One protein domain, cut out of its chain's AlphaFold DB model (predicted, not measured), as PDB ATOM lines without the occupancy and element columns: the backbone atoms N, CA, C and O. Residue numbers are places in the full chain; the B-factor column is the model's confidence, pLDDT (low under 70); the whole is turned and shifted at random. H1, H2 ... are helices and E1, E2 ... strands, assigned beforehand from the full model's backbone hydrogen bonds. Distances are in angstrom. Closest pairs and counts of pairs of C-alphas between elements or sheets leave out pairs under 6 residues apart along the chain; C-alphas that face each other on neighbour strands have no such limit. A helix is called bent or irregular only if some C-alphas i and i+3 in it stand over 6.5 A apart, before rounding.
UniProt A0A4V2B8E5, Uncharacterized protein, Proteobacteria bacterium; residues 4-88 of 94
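What this domain is: This is residues 4 to 88 of the 94 residues of an uncharacterized protein of Proteobacteria bacterium (UniProt A0A4V2B8E5). A curled, strongly twisted sheet of five strands, like part of a barrel, has two helices, H1 and H2, packed at a steep angle to each other over its E4 and E5 part, while the E1 and E2 hairpin makes the far end. The printed part has 85 residues, in the order E1 E2 E3 E4 E5 H1 H2; the sheet runs E1 E2 E3 E4 E5, antiparallel throughout. The class is mixed, helices and strands, in two layers, with the helices on one face. It is compact, with a radius of gyration of the C-alphas of 12.9 A, yet elongated, spanning 42 by 27 by 25 A.

Where its parts are: E1, residues 4 to 8, begins at C-alpha 4 (379.109, 335.803, 520.625). E2, residues 11 to 18, is 20.6 A long; E3 is residues 24 to 29, 16.0 A. E4 is residues 35 to 39 and E5 residues 42 to 46. H1, residues 51 to 60, is 14.5 A long. H2, residues 67 to 86, is 30.3 A long and ends at C-alpha 86 (371.433, 337.989, 546.324); it is irregular, with C-alphas 68 and 71 7.2 A apart.

How they stand to each other: The strands form a meander, each the antiparallel neighbour of the one before. Within hydrogen-bond range are N 6 and O 13, 2.9 A, for E1 and E2; N 16 and O 28, 2.8 A, for E2 and E3; N 27 and O 36, 2.8 A, for E3 and E4; N 37 and O 44, 2.8 A, for E4 and E5. E2's pairing is staggered: residues 11 to 15 pair with E1, 15 to 18 with E3. H1 is on the sheet at a height of 9.3 A, across the strands; its closest C-alphas to E5 are Phe 53 and Val 46, 5.5 A. H2 is on it at 10.8 A, through residues 81 to 85. H1 and H2 touch, closest at the C-alphas of Tyr 59 and Ile 73, 6.3 A, at a steep tilt of 54 degrees, opposite ways. Every O i to N i+4 pair is within hydrogen-bond range in H1, and 13 of 16 in H2.

The domain as a whole: The C-alphas farthest apart are those of Ser 10 and Ala 68, 42.6 A. The printed part has no cut and no long link. Mean pLDDT of the printed part is 81.5, under 70 at residues 4, 9, 16 to 22 and 85 to 88.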
ATOM      1  N   THR A   4     377.965 335.833 519.708       68.25
ATOM      2  CA  THR A   4     379.109 335.803 520.625       68.25
ATOM      3  C   THR A   4     379.139 334.440 521.284       68.25
ATOM      4  O   THR A   4     378.120 333.986 521.795       68.25
ATOM      5  N   GLU A   5     380.290 333.779 521.263       71.19
ATOM      6  CA  GLU A   5     380.458 332.538 522.008       71.19
ATOM      7  C   GLU A   5     380.606 332.864 523.497       71.19
ATOM      8  O   GLU A   5     381.429 333.695 523.893       71.19
ATOM      9  N   ILE A   6     379.786 332.227 524.326       73.62
ATOM     10  CA  ILE A   6     379.880 332.298 525.779       73.62
ATOM     11  C   ILE A   6     380.111 330.895 526.323       73.62
ATOM     12  O   ILE A   6     379.485 329.938 525.885       73.62
ATOM     13  N   LYS A   7     381.002 330.769 527.306       70.44
ATOM     14  CA  LYS A   7     381.148 329.520 528.058       70.44
ATOM     15  C   LYS A   7     380.209 329.540 529.259       70.44
ATOM     16  O   LYS A   7     380.248 330.491 530.055       70.44
ATOM     17  N   ILE A   8     379.380 328.512 529.377       70.06
ATOM     18  CA  ILE A   8     378.556 328.216 530.552       70.06
ATOM     19  C   ILE A   8     378.993 326.829 531.020       70.06
ATOM     20  O   ILE A   8     379.009 325.908 530.214       70.06
ATOM     21  N   ASP A   9     379.455 326.715 532.266       69.69
ATOM     22  CA  ASP A   9     379.968 325.459 532.842       69.69
ATOM     23  C   ASP A   9     381.002 324.748 531.951       69.69
ATOM     24  O   ASP A   9     380.982 323.539 531.749       69.69
ATOM     25  N   SER A  10     381.921 325.534 531.382       70.56
ATOM     26  CA  SER A  10     382.957 325.091 530.432       70.56
ATOM     27  C   SER A  10     382.451 324.584 529.075       70.56
ATOM     28  O   SER A  10     383.271 324.280 528.209       70.56
ATOM     29  N   VAL A  11     381.140 324.587 528.835       70.25
ATOM     30  CA  VAL A  11     380.541 324.270 527.536       70.25
ATOM     31  C   VAL A  11     380.452 325.548 526.693       70.25
ATOM     32  O   VAL A  11     379.845 326.533 527.134       70.25
ATOM     33  N   PRO A  12     381.066 325.589 525.495       71.00
ATOM     34  CA  PRO A  12     380.909 326.709 524.578       71.00
ATOM     35  C   PRO A  12     379.487 326.712 524.017       71.00
ATOM     36  O   PRO A  12     379.002 325.712 523.491       71.00
ATOM     37  N   MET A  13     378.816 327.852 524.128       74.88
ATOM     38  CA  MET A  13     377.477 328.061 523.599       74.88
ATOM     39  C   MET A  13     377.449 329.310 522.725       74.88
ATOM     40  O   MET A  13     378.046 330.338 523.055       74.88
ATOM     41  N   GLN A  14     376.730 329.240 521.606       71.44
ATOM     42  CA  GLN A  14     376.545 330.392 520.729       71.44
ATOM     43  C   GLN A  14     375.409 331.258 521.265       71.44
ATOM     44  O   GLN A  14     374.274 330.806 521.371       71.44
ATOM     45  N   ALA A  15     375.698 332.509 521.607       74.94
ATOM     46  CA  ALA A  15     374.691 333.456 522.050       74.94
ATOM     47  C   ALA A  15     374.321 334.443 520.940       74.94
ATOM     48  O   ALA A  15     375.187 335.055 520.307       74.94
ATOM     49  N   LEU A  16     373.021 334.656 520.764       69.81
ATOM     50  CA  LEU A  16     372.454 335.759 520.007       69.81
ATOM     51  C   LEU A  16     372.132 336.910 520.980       69.81
ATOM     52  O   LEU A  16     371.339 336.760 521.914       69.81
ATOM     53  N   LEU A  17     372.783 338.059 520.782       68.00
ATOM     54  CA  LEU A  17     372.734 339.195 521.710       68.00
ATOM     55  C   LEU A  17     371.408 339.968 521.657       68.00
ATOM     56  O   LEU A  17     370.980 340.388 520.581       68.00
ATOM     57  N   VAL A  18     370.849 340.271 522.834       67.44
ATOM     58  CA  VAL A  18     369.678 341.140 523.006       67.44
ATOM     59  C   VAL A  18     370.004 342.249 524.023       67.44
ATOM     60  O   VAL A  18     370.460 342.007 525.136       67.44
ATOM     61  N   ALA A  19     369.873 343.515 523.629       64.38
ATOM     62  CA  ALA A  19     370.446 344.627 524.392       64.38
ATOM     63  C   ALA A  19     369.680 344.979 525.687       64.38
ATOM     64  O   ALA A  19     368.464 344.821 525.773       64.38
ATOM     65  N   GLY A  20     370.426 345.524 526.656       63.41
ATOM     66  CA  GLY A  20     369.976 346.056 527.944       63.41
ATOM     67  C   GLY A  20     370.802 347.287 528.347       63.41
ATOM     68  O   GLY A  20     371.893 347.496 527.814       63.41
ATOM     69  N   GLY A  21     370.244 348.133 529.220       64.06
ATOM     70  CA  GLY A  21     370.822 349.407 529.673       64.06
ATOM     71  C   GLY A  21     372.053 349.275 530.594       64.06
ATOM     72  O   GLY A  21     372.640 348.197 530.698       64.06
ATOM     73  N   PRO A  22     372.482 350.370 531.254       55.12
ATOM     74  CA  PRO A  22     373.826 350.524 531.818       55.12
ATOM     75  C   PRO A  22     374.033 349.678 533.086       55.12
ATOM     76  O   PRO A  22     373.968 350.176 534.201       55.12
ATOM     77  N   GLY A  23     374.265 348.376 532.922       75.56
ATOM     78  CA  GLY A  23     374.624 347.479 534.026       75.56
ATOM     79  C   GLY A  23     374.355 345.994 533.779       75.56
ATOM     80  O   GLY A  23     374.926 345.153 534.476       75.56
ATOM     81  N   PHE A  24     373.538 345.650 532.779       85.56
ATOM     82  CA  PHE A  24     373.189 344.262 532.479       85.56
ATOM     83  C   PHE A  24     373.083 344.004 530.971       85.56
ATOM     84  O   PHE A  24     372.936 344.920 530.162       85.56
ATOM     85  N   LYS A  25     373.161 342.733 530.581       86.69
ATOM     86  CA  LYS A  25     373.019 342.269 529.196       86.69
ATOM     87  C   LYS A  25     372.148 341.024 529.168       86.69
ATOM     88  O   LYS A  25     372.222 340.216 530.091       86.69
ATOM     89  N   ILE A  26     371.346 340.862 528.121       87.50
ATOM     90  CA  ILE A  26     370.509 339.676 527.947       87.50
ATOM     91  C   ILE A  26     370.972 338.940 526.692       87.50
ATOM     92  O   ILE A  26     371.241 339.523 525.646       87.50
ATOM     93  N   TYR A  27     371.103 337.631 526.792       86.44
ATOM     94  CA  TYR A  27     371.542 336.799 525.688       86.44
ATOM     95  C   TYR A  27     370.512 335.710 525.469       86.44
ATOM     96  O   TYR A  27     370.078 335.060 526.415       86.44
ATOM     97  N   THR A  28     370.136 335.485 524.221       83.69
ATOM     98  CA  THR A  28     369.489 334.225 523.849       83.69
ATOM     99  C   THR A  28     370.586 333.226 523.519       83.69
ATOM    100  O   THR A  28     371.565 333.592 522.872       83.69
ATOM    101  N   VAL A  29     370.474 331.994 524.000       80.81
ATOM    102  CA  VAL A  29     371.502 330.969 523.795       80.81
ATOM    103  C   VAL A  29     370.990 329.979 522.752       80.81
ATOM    104  O   VAL A  29     369.955 329.350 522.936       80.81
ATOM    105  N   GLN A  30     371.675 329.876 521.616       73.94
ATOM    106  CA  GLN A  30     371.287 328.994 520.521       73.94
ATOM    107  C   GLN A  30     371.398 327.529 520.953       73.94
ATOM    108  O   GLN A  30     372.388 327.124 521.556       73.94
ATOM    109  N   GLY A  31     370.371 326.738 520.633       72.94
ATOM    110  CA  GLY A  31     370.269 325.338 521.062       72.94
ATOM    111  C   GLY A  31     369.795 325.167 522.507       72.94
ATOM    112  O   GLY A  31     369.460 324.055 522.905       72.94
ATOM    113  N   ALA A  32     369.696 326.255 523.271       71.50
ATOM    114  CA  ALA A  32     369.058 326.276 524.571       71.50
ATOM    115  C   ALA A  32     367.667 326.902 524.461       71.50
ATOM    116  O   ALA A  32     367.409 327.789 523.646       71.50
ATOM    117  N   THR A  33     366.754 326.450 525.313       81.25
ATOM    118  CA  THR A  33     365.418 327.039 525.387       81.25
ATOM    119  C   THR A  33     365.411 328.318 526.228       81.25
ATOM    120  O   THR A  33     364.476 329.091 526.110       81.25
ATOM    121  N   TYR A  34     366.448 328.604 527.020       84.75
ATOM    122  CA  TYR A  34     366.489 329.711 527.981       84.75
ATOM    123  C   TYR A  34     367.223 330.971 527.500       84.75
ATOM    124  O   TYR A  34     367.943 330.984 526.497       84.75
ATOM    125  N   TRP A  35     367.053 332.057 528.259       88.56
ATOM    126  CA  TRP A  35     367.837 333.288 528.130       88.56
ATOM    127  C   TRP A  35     368.851 333.413 529.264       88.56
ATOM    128  O   TRP A  35     368.638 332.898 530.357       88.56
ATOM    129  N   LEU A  36     369.948 334.120 529.016       88.00
ATOM    130  CA  LEU A  36     370.957 334.432 530.016       88.00
ATOM    131  C   LEU A  36     370.929 335.927 530.338       88.00
ATOM    132  O   LEU A  36     371.238 336.758 529.483       88.00
ATOM    133  N   LEU A  37     370.589 336.262 531.579       89.31
ATOM    134  CA  LEU A  37     370.697 337.606 532.134       89.31
ATOM    135  C   LEU A  37     372.062 337.756 532.812       89.31
ATOM    136  O   LEU A  37     372.377 337.054 533.767       89.31
ATOM    137  N   VAL A  38     372.878 338.682 532.324       86.75
ATOM    138  CA  VAL A  38     374.205 338.969 532.871       86.75
ATOM    139  C   VAL A  38     374.175 340.318 533.567       86.75
ATOM    140  O   VAL A  38     373.895 341.320 532.917       86.75
ATOM    141  N   VAL A  39     374.498 340.352 534.858       86.06
ATOM    142  CA  VAL A  39     374.568 341.570 535.681       86.06
ATOM    143  C   VAL A  39     375.993 341.694 536.214       86.06
ATOM    144  O   VAL A  39     376.452 340.870 537.009       86.06
ATOM    145  N   GLY A  40     376.745 342.687 535.734       83.00
ATOM    146  CA  GLY A  40     378.187 342.764 535.996       83.00
ATOM    147  C   GLY A  40     378.929 341.503 535.521       83.00
ATOM    148  O   GLY A  40     379.030 341.258 534.320       83.00
ATOM    149  N   ARG A  41     379.463 340.708 536.461       78.31
ATOM    150  CA  ARG A  41     380.134 339.415 536.190       78.31
ATOM    151  C   ARG A  41     379.244 338.191 536.445       78.31
ATOM    152  O   ARG A  41     379.658 337.077 536.130       78.31
ATOM    153  N   LYS A  42     378.054 338.384 537.021       81.88
ATOM    154  CA  LYS A  42     377.131 337.302 537.384       81.88
ATOM    155  C   LYS A  42     376.260 336.928 536.189       81.88
ATOM    156  O   LYS A  42     375.862 337.802 535.420       81.88
ATOM    157  N   LYS A  43     375.987 335.633 536.030       83.69
ATOM    158  CA  LYS A  43     375.177 335.068 534.945       83.69
ATOM    159  C   LYS A  43     373.984 334.340 535.559       83.69
ATOM    160  O   LYS A  43     374.180 333.486 536.414       83.69
ATOM    161  N   HIS A  44     372.783 334.650 535.096       85.88
ATOM    162  CA  HIS A  44     371.536 334.078 535.592       85.88
ATOM    163  C   HIS A  44     370.749 333.474 534.437       85.88
ATOM    164  O   HIS A  44     370.506 334.138 533.426       85.88
ATOM    165  N   ILE A  45     370.353 332.213 534.591       87.50
ATOM    166  CA  ILE A  45     369.510 331.520 533.621       87.50
ATOM    167  C   ILE A  45     368.059 331.949 533.849       87.50
ATOM    168  O   ILE A  45     367.546 331.940 534.964       87.50
ATOM    169  N   VAL A  46     367.403 332.345 532.767       88.81
ATOM    170  CA  VAL A  46     366.007 332.763 532.724       88.81
ATOM    171  C   VAL A  46     365.265 331.781 531.824       88.81
ATOM    172  O   VAL A  46     365.310 331.878 530.595       88.81
ATOM    173  N   GLU A  47     364.605 330.805 532.442       88.31
ATOM    174  CA  GLU A  47     363.938 329.711 531.733       88.31
ATOM    175  C   GLU A  47     362.584 330.129 531.142       88.31
ATOM    176  O   GLU A  47     361.842 330.879 531.788       88.31
ATOM    177  N   PRO A  48     362.196 329.624 529.959       87.19
ATOM    178  CA  PRO A  48     360.884 329.890 529.374       87.19
ATOM    179  C   PRO A  48     359.741 329.501 530.296       87.19
ATOM    180  O   PRO A  48     359.839 328.579 531.096       87.19
ATOM    181  N   GLY A  49     358.618 330.202 530.167       86.06
ATOM    182  CA  GLY A  49     357.425 329.921 530.972       86.06
ATOM    183  C   GLY A  49     357.501 330.425 532.417       86.06
ATOM    184  O   GLY A  49     356.459 330.544 533.066       86.06
ATOM    185  N   THR A  50     358.677 330.827 532.904       90.00
ATOM    186  CA  THR A  50     358.817 331.460 534.222       90.00
ATOM    187  C   THR A  50     358.293 332.898 534.229       90.00
ATOM    188  O   THR A  50     358.197 333.572 533.195       90.00
ATOM    189  N   ALA A  51     357.958 333.402 535.421       90.50
ATOM    190  CA  ALA A  51     357.608 334.810 535.603       90.50
ATOM    191  C   ALA A  51     358.762 335.737 535.178       90.50
ATOM    192  O   ALA A  51     358.530 336.725 534.481       90.50
ATOM    193  N   ASN A  52     360.002 335.355 535.500       90.31
ATOM    194  CA  ASN A  52     361.206 336.107 535.145       90.31
ATOM    195  C   ASN A  52     361.373 336.219 533.628       90.31
ATOM    196  O   ASN A  52     361.632 337.306 533.122       90.31
ATOM    197  N   PHE A  53     361.146 335.136 532.881       90.75
ATOM    198  CA  PHE A  53     361.205 335.167 531.418       90.75
ATOM    199  C   PHE A  53     360.174 336.111 530.810       90.75
ATOM    200  O   PHE A  53     360.505 336.911 529.934       90.75
ATOM    201  N   ARG A  54     358.931 336.078 531.310       91.81
ATOM    202  CA  ARG A  54     357.886 337.014 530.869       91.81
ATOM    203  C   ARG A  54     358.285 338.464 531.136       91.81
ATOM    204  O   ARG A  54     358.115 339.306 530.257       91.81
ATOM    205  N   LEU A  55     358.828 338.750 532.316       92.44
ATOM    206  CA  LEU A  55     359.263 340.090 532.700       92.44
ATOM    207  C   LEU A  55     360.439 340.587 531.844       92.44
ATOM    208  O   LEU A  55     360.377 341.680 531.284       92.44
ATOM    209  N   VAL A  56     361.473 339.763 531.669       91.00
ATOM    210  CA  VAL A  56     362.648 340.076 530.837       91.00
ATOM    211  C   VAL A  56     362.227 340.305 529.380       91.00
ATOM    212  O   VAL A  56     362.691 341.249 528.738       91.00
ATOM    213  N   SER A  57     361.291 339.501 528.866       89.75
ATOM    214  CA  SER A  57     360.748 339.650 527.509       89.75
ATOM    215  C   SER A  57     359.987 340.962 527.326       89.75
ATOM    216  O   SER A  57     360.202 341.666 526.335       89.75
ATOM    217  N   LYS A  58     359.152 341.340 528.304       91.06
ATOM    218  CA  LYS A  58     358.467 342.642 528.312       91.06
ATOM    219  C   LYS A  58     359.464 343.799 528.334       91.06
ATOM    220  O   LYS A  58     359.293 344.748 527.577       91.06
ATOM    221  N   TYR A  59     360.511 343.697 529.153       90.62
ATOM    222  CA  TYR A  59     361.534 344.730 529.273       90.62
ATOM    223  C   TYR A  59     362.301 344.955 527.957       90.62
ATOM    224  O   TYR A  59     362.409 346.086 527.486       90.62
ATOM    225  N   ILE A  60     362.780 343.883 527.313       87.56
ATOM    226  CA  ILE A  60     363.462 343.962 526.003       87.56
ATOM    227  C   ILE A  60     362.583 344.660 524.959       87.56
ATOM    228  O   ILE A  60     363.066 345.402 524.104       87.56
ATOM    229  N   ASN A  61     361.279 344.416 525.036       87.00
ATOM    230  CA  ASN A  61     360.293 344.908 524.092       87.00
ATOM    231  C   ASN A  61     359.553 346.151 524.602       87.00
ATOM    232  O   ASN A  61     358.442 346.411 524.146       87.00
ATOM    233  N   LEU A  62     360.162 346.946 525.497       87.06
ATOM    234  CA  LEU A  62     359.555 348.156 526.075       87.06
ATOM    235  C   LEU A  62     358.965 349.094 525.016       87.06
ATOM    236  O   LEU A  62     357.868 349.606 525.195       87.06
ATOM    237  N   LYS A  63     359.638 349.260 523.869       86.44
ATOM    238  CA  LYS A  63     359.147 350.094 522.753       86.44
ATOM    239  C   LYS A  63     357.782 349.669 522.190       86.44
ATOM    240  O   LYS A  63     357.137 350.465 521.524       86.44
ATOM    241  N   TYR A  64     357.376 348.420 522.417       88.94
ATOM    242  CA  TYR A  64     356.089 347.868 521.992       88.94
ATOM    243  C   TYR A  64     355.045 347.858 523.118       88.94
ATOM    244  O   TYR A  64     353.933 347.378 522.913       88.94
ATOM    245  N   GLN A  65     355.391 348.349 524.308       88.88
ATOM    246  CA  GLN A  65     354.475 348.483 525.438       88.88
ATOM    247  C   GLN A  65     353.892 349.907 525.482       88.88
ATOM    248  O   GLN A  65     354.567 350.848 525.052       88.88
ATOM    249  N   PRO A  66     352.674 350.105 526.020       93.38
ATOM    250  CA  PRO A  66     352.131 351.440 526.267       93.38
ATOM    251  C   PRO A  66     353.054 352.268 527.168       93.38
ATOM    252  O   PRO A  66     353.542 351.759 528.171       93.38
ATOM    253  N   ILE A  67     353.251 353.556 526.862       90.00
ATOM    254  CA  ILE A  67     354.137 354.452 527.637       90.00
ATOM    255  C   ILE A  67     353.802 354.434 529.134       90.00
ATOM    256  O   ILE A  67     354.707 354.385 529.964       90.00
ATOM    257  N   ALA A  68     352.510 354.394 529.474       90.88
ATOM    258  CA  ALA A  68     352.033 354.368 530.856       90.88
ATOM    259  C   ALA A  68     352.568 353.179 531.678       90.88
ATOM    260  O   ALA A  68     352.729 353.305 532.885       90.88
ATOM    261  N   THR A  69     352.886 352.044 531.046       91.94
ATOM    262  CA  THR A  69     353.354 350.836 531.745       91.94
ATOM    263  C   THR A  69     354.878 350.695 531.739       91.94
ATOM    264  O   THR A  69     355.412 349.730 532.283       91.94
ATOM    265  N   HIS A  70     355.617 351.609 531.095       92.75
ATOM    266  CA  HIS A  70     357.077 351.491 530.967       92.75
ATOM    267  C   HIS A  70     357.773 351.542 532.320       92.75
ATOM    268  O   HIS A  70     358.692 350.762 532.562       92.75
ATOM    269  N   ASP A  71     357.344 352.450 533.189       92.25
ATOM    270  CA  ASP A  71     358.007 352.667 534.473       92.25
ATOM    271  C   ASP A  71     357.753 351.523 535.453       92.25
ATOM    272  O   ASP A  71     358.663 351.145 536.186       92.25
ATOM    273  N   GLU A  72     356.571 350.907 535.415       94.12
ATOM    274  CA  GLU A  72     356.267 349.690 536.177       94.12
ATOM    275  C   GLU A  72     357.148 348.525 535.718       94.12
ATOM    276  O   GLU A  72     357.863 347.934 536.524       94.12
ATOM    277  N   ILE A  73     357.213 348.272 534.404       92.69
ATOM    278  CA  ILE A  73     358.060 347.211 533.838       92.69
ATOM    279  C   ILE A  73     359.537 347.440 534.186       92.69
ATOM    280  O   ILE A  73     360.251 346.488 534.498       92.69
ATOM    281  N   LYS A  74     360.017 348.691 534.147       91.12
ATOM    282  CA  LYS A  74     361.388 349.027 534.560       91.12
ATOM    283  C   LYS A  74     361.608 348.761 536.048       91.12
ATOM    284  O   LYS A  74     362.642 348.195 536.383       91.12
ATOM    285  N   LYS A  75     360.674 349.151 536.923       91.94
ATOM    286  CA  LYS A  75     360.768 348.907 538.372       91.94
ATOM    287  C   LYS A  75     360.821 347.413 538.680       91.94
ATOM    288  O   LYS A  75     361.755 346.981 539.349       91.94
ATOM    289  N   ASP A  76     359.899 346.636 538.124       93.19
ATOM    290  CA  ASP A  76     359.850 345.183 538.312       93.19
ATOM    291  C   ASP A  76     361.134 344.517 537.808       93.19
ATOM    292  O   ASP A  76     361.714 343.655 538.469       93.19
ATOM    293  N   PHE A  77     361.622 344.943 536.642       91.88
ATOM    294  CA  PHE A  77     362.845 344.405 536.063       91.88
ATOM    295  C   PHE A  77     364.099 344.768 536.880       91.88
ATOM    296  O   PHE A  77     364.993 343.937 537.043       91.88
ATOM    297  N   LEU A  78     364.172 345.980 537.437       90.19
ATOM    298  CA  LEU A  78     365.256 346.368 538.345       90.19
ATOM    299  C   LEU A  78     365.198 345.587 539.666       90.19
ATOM    300  O   LEU A  78     366.243 345.163 540.158       90.19
ATOM    301  N   ALA A  79     364.001 345.332 540.201       90.19
ATOM    302  CA  ALA A  79     363.817 344.479 541.374       90.19
ATOM    303  C   ALA A  79     364.263 343.033 541.098       90.19
ATOM    304  O   ALA A  79     364.954 342.435 541.921       90.19
ATOM    305  N   LEU A  80     363.960 342.493 539.909       89.62
ATOM    306  CA  LEU A  80     364.487 341.199 539.468       89.62
ATOM    307  C   LEU A  80     366.023 341.187 539.509       89.62
ATOM    308  O   LEU A  80     366.602 340.260 540.064       89.62
ATOM    309  N   ILE A  81     366.689 342.209 538.963       88.12
ATOM    310  CA  ILE A  81     368.159 342.306 538.980       88.12
ATOM    311  C   ILE A  81     368.716 342.340 540.413       88.12
ATOM    312  O   ILE A  81     369.707 341.659 540.698       88.12
ATOM    313  N   ALA A  82     368.093 343.115 541.304       85.19
ATOM    314  CA  ALA A  82     368.506 343.212 542.702       85.19
ATOM    315  C   ALA A  82     368.396 341.851 543.412       85.19
ATOM    316  O   ALA A  82     369.388 341.361 543.944       85.19
ATOM    317  N   ASN A  83     367.250 341.177 543.290       81.50
ATOM    318  CA  ASN A  83     367.011 339.872 543.918       81.50
ATOM    319  C   ASN A  83     367.938 338.774 543.367       81.50
ATOM    320  O   ASN A  83     368.448 337.937 544.110       81.50
ATOM    321  N   GLN A  84     368.203 338.775 542.056       73.62
ATOM    322  CA  GLN A  84     369.126 337.812 541.442       73.62
ATOM    323  C   GLN A  84     370.574 338.024 541.907       73.62
ATOM    324  O   GLN A  84     371.353 337.074 541.963       73.62
ATOM    325  N   SER A  85     370.938 339.247 542.303       61.44
ATOM    326  CA  SER A  85     372.260 339.530 542.864       61.44
ATOM    327  C   SER A  85     372.477 338.883 544.239       61.44
ATOM    328  O   SER A  85     373.635 338.659 544.601       61.44
ATOM    329  N   GLU A  86     371.406 338.539 544.960       56.34
ATOM    330  CA  GLU A  86     371.433 337.989 546.324       56.34
ATOM    331  C   GLU A  86     371.304 336.452 546.374       56.34
ATOM    332  O   GLU A  86     371.845 335.823 547.277       56.34
ATOM    333  N   MET A  87     370.679 335.809 545.380       49.62
ATOM    334  CA  MET A  87     370.314 334.376 545.423       49.62
ATOM    335  C   MET A  87     371.438 333.349 545.142       49.62
ATOM    336  O   MET A  87     371.152 332.166 544.965       49.62
ATOM    337  N   GLN A  88     372.713 333.742 545.100       49.44
ATOM    338  CA  GLN A  88     373.832 332.804 544.904       49.44
ATOM    339  C   GLN A  88     375.018 333.122 545.823       49.44
ATOM    340  O   GLN A  88     376.090 333.525 545.372       49.44
TER     341      GLN A  88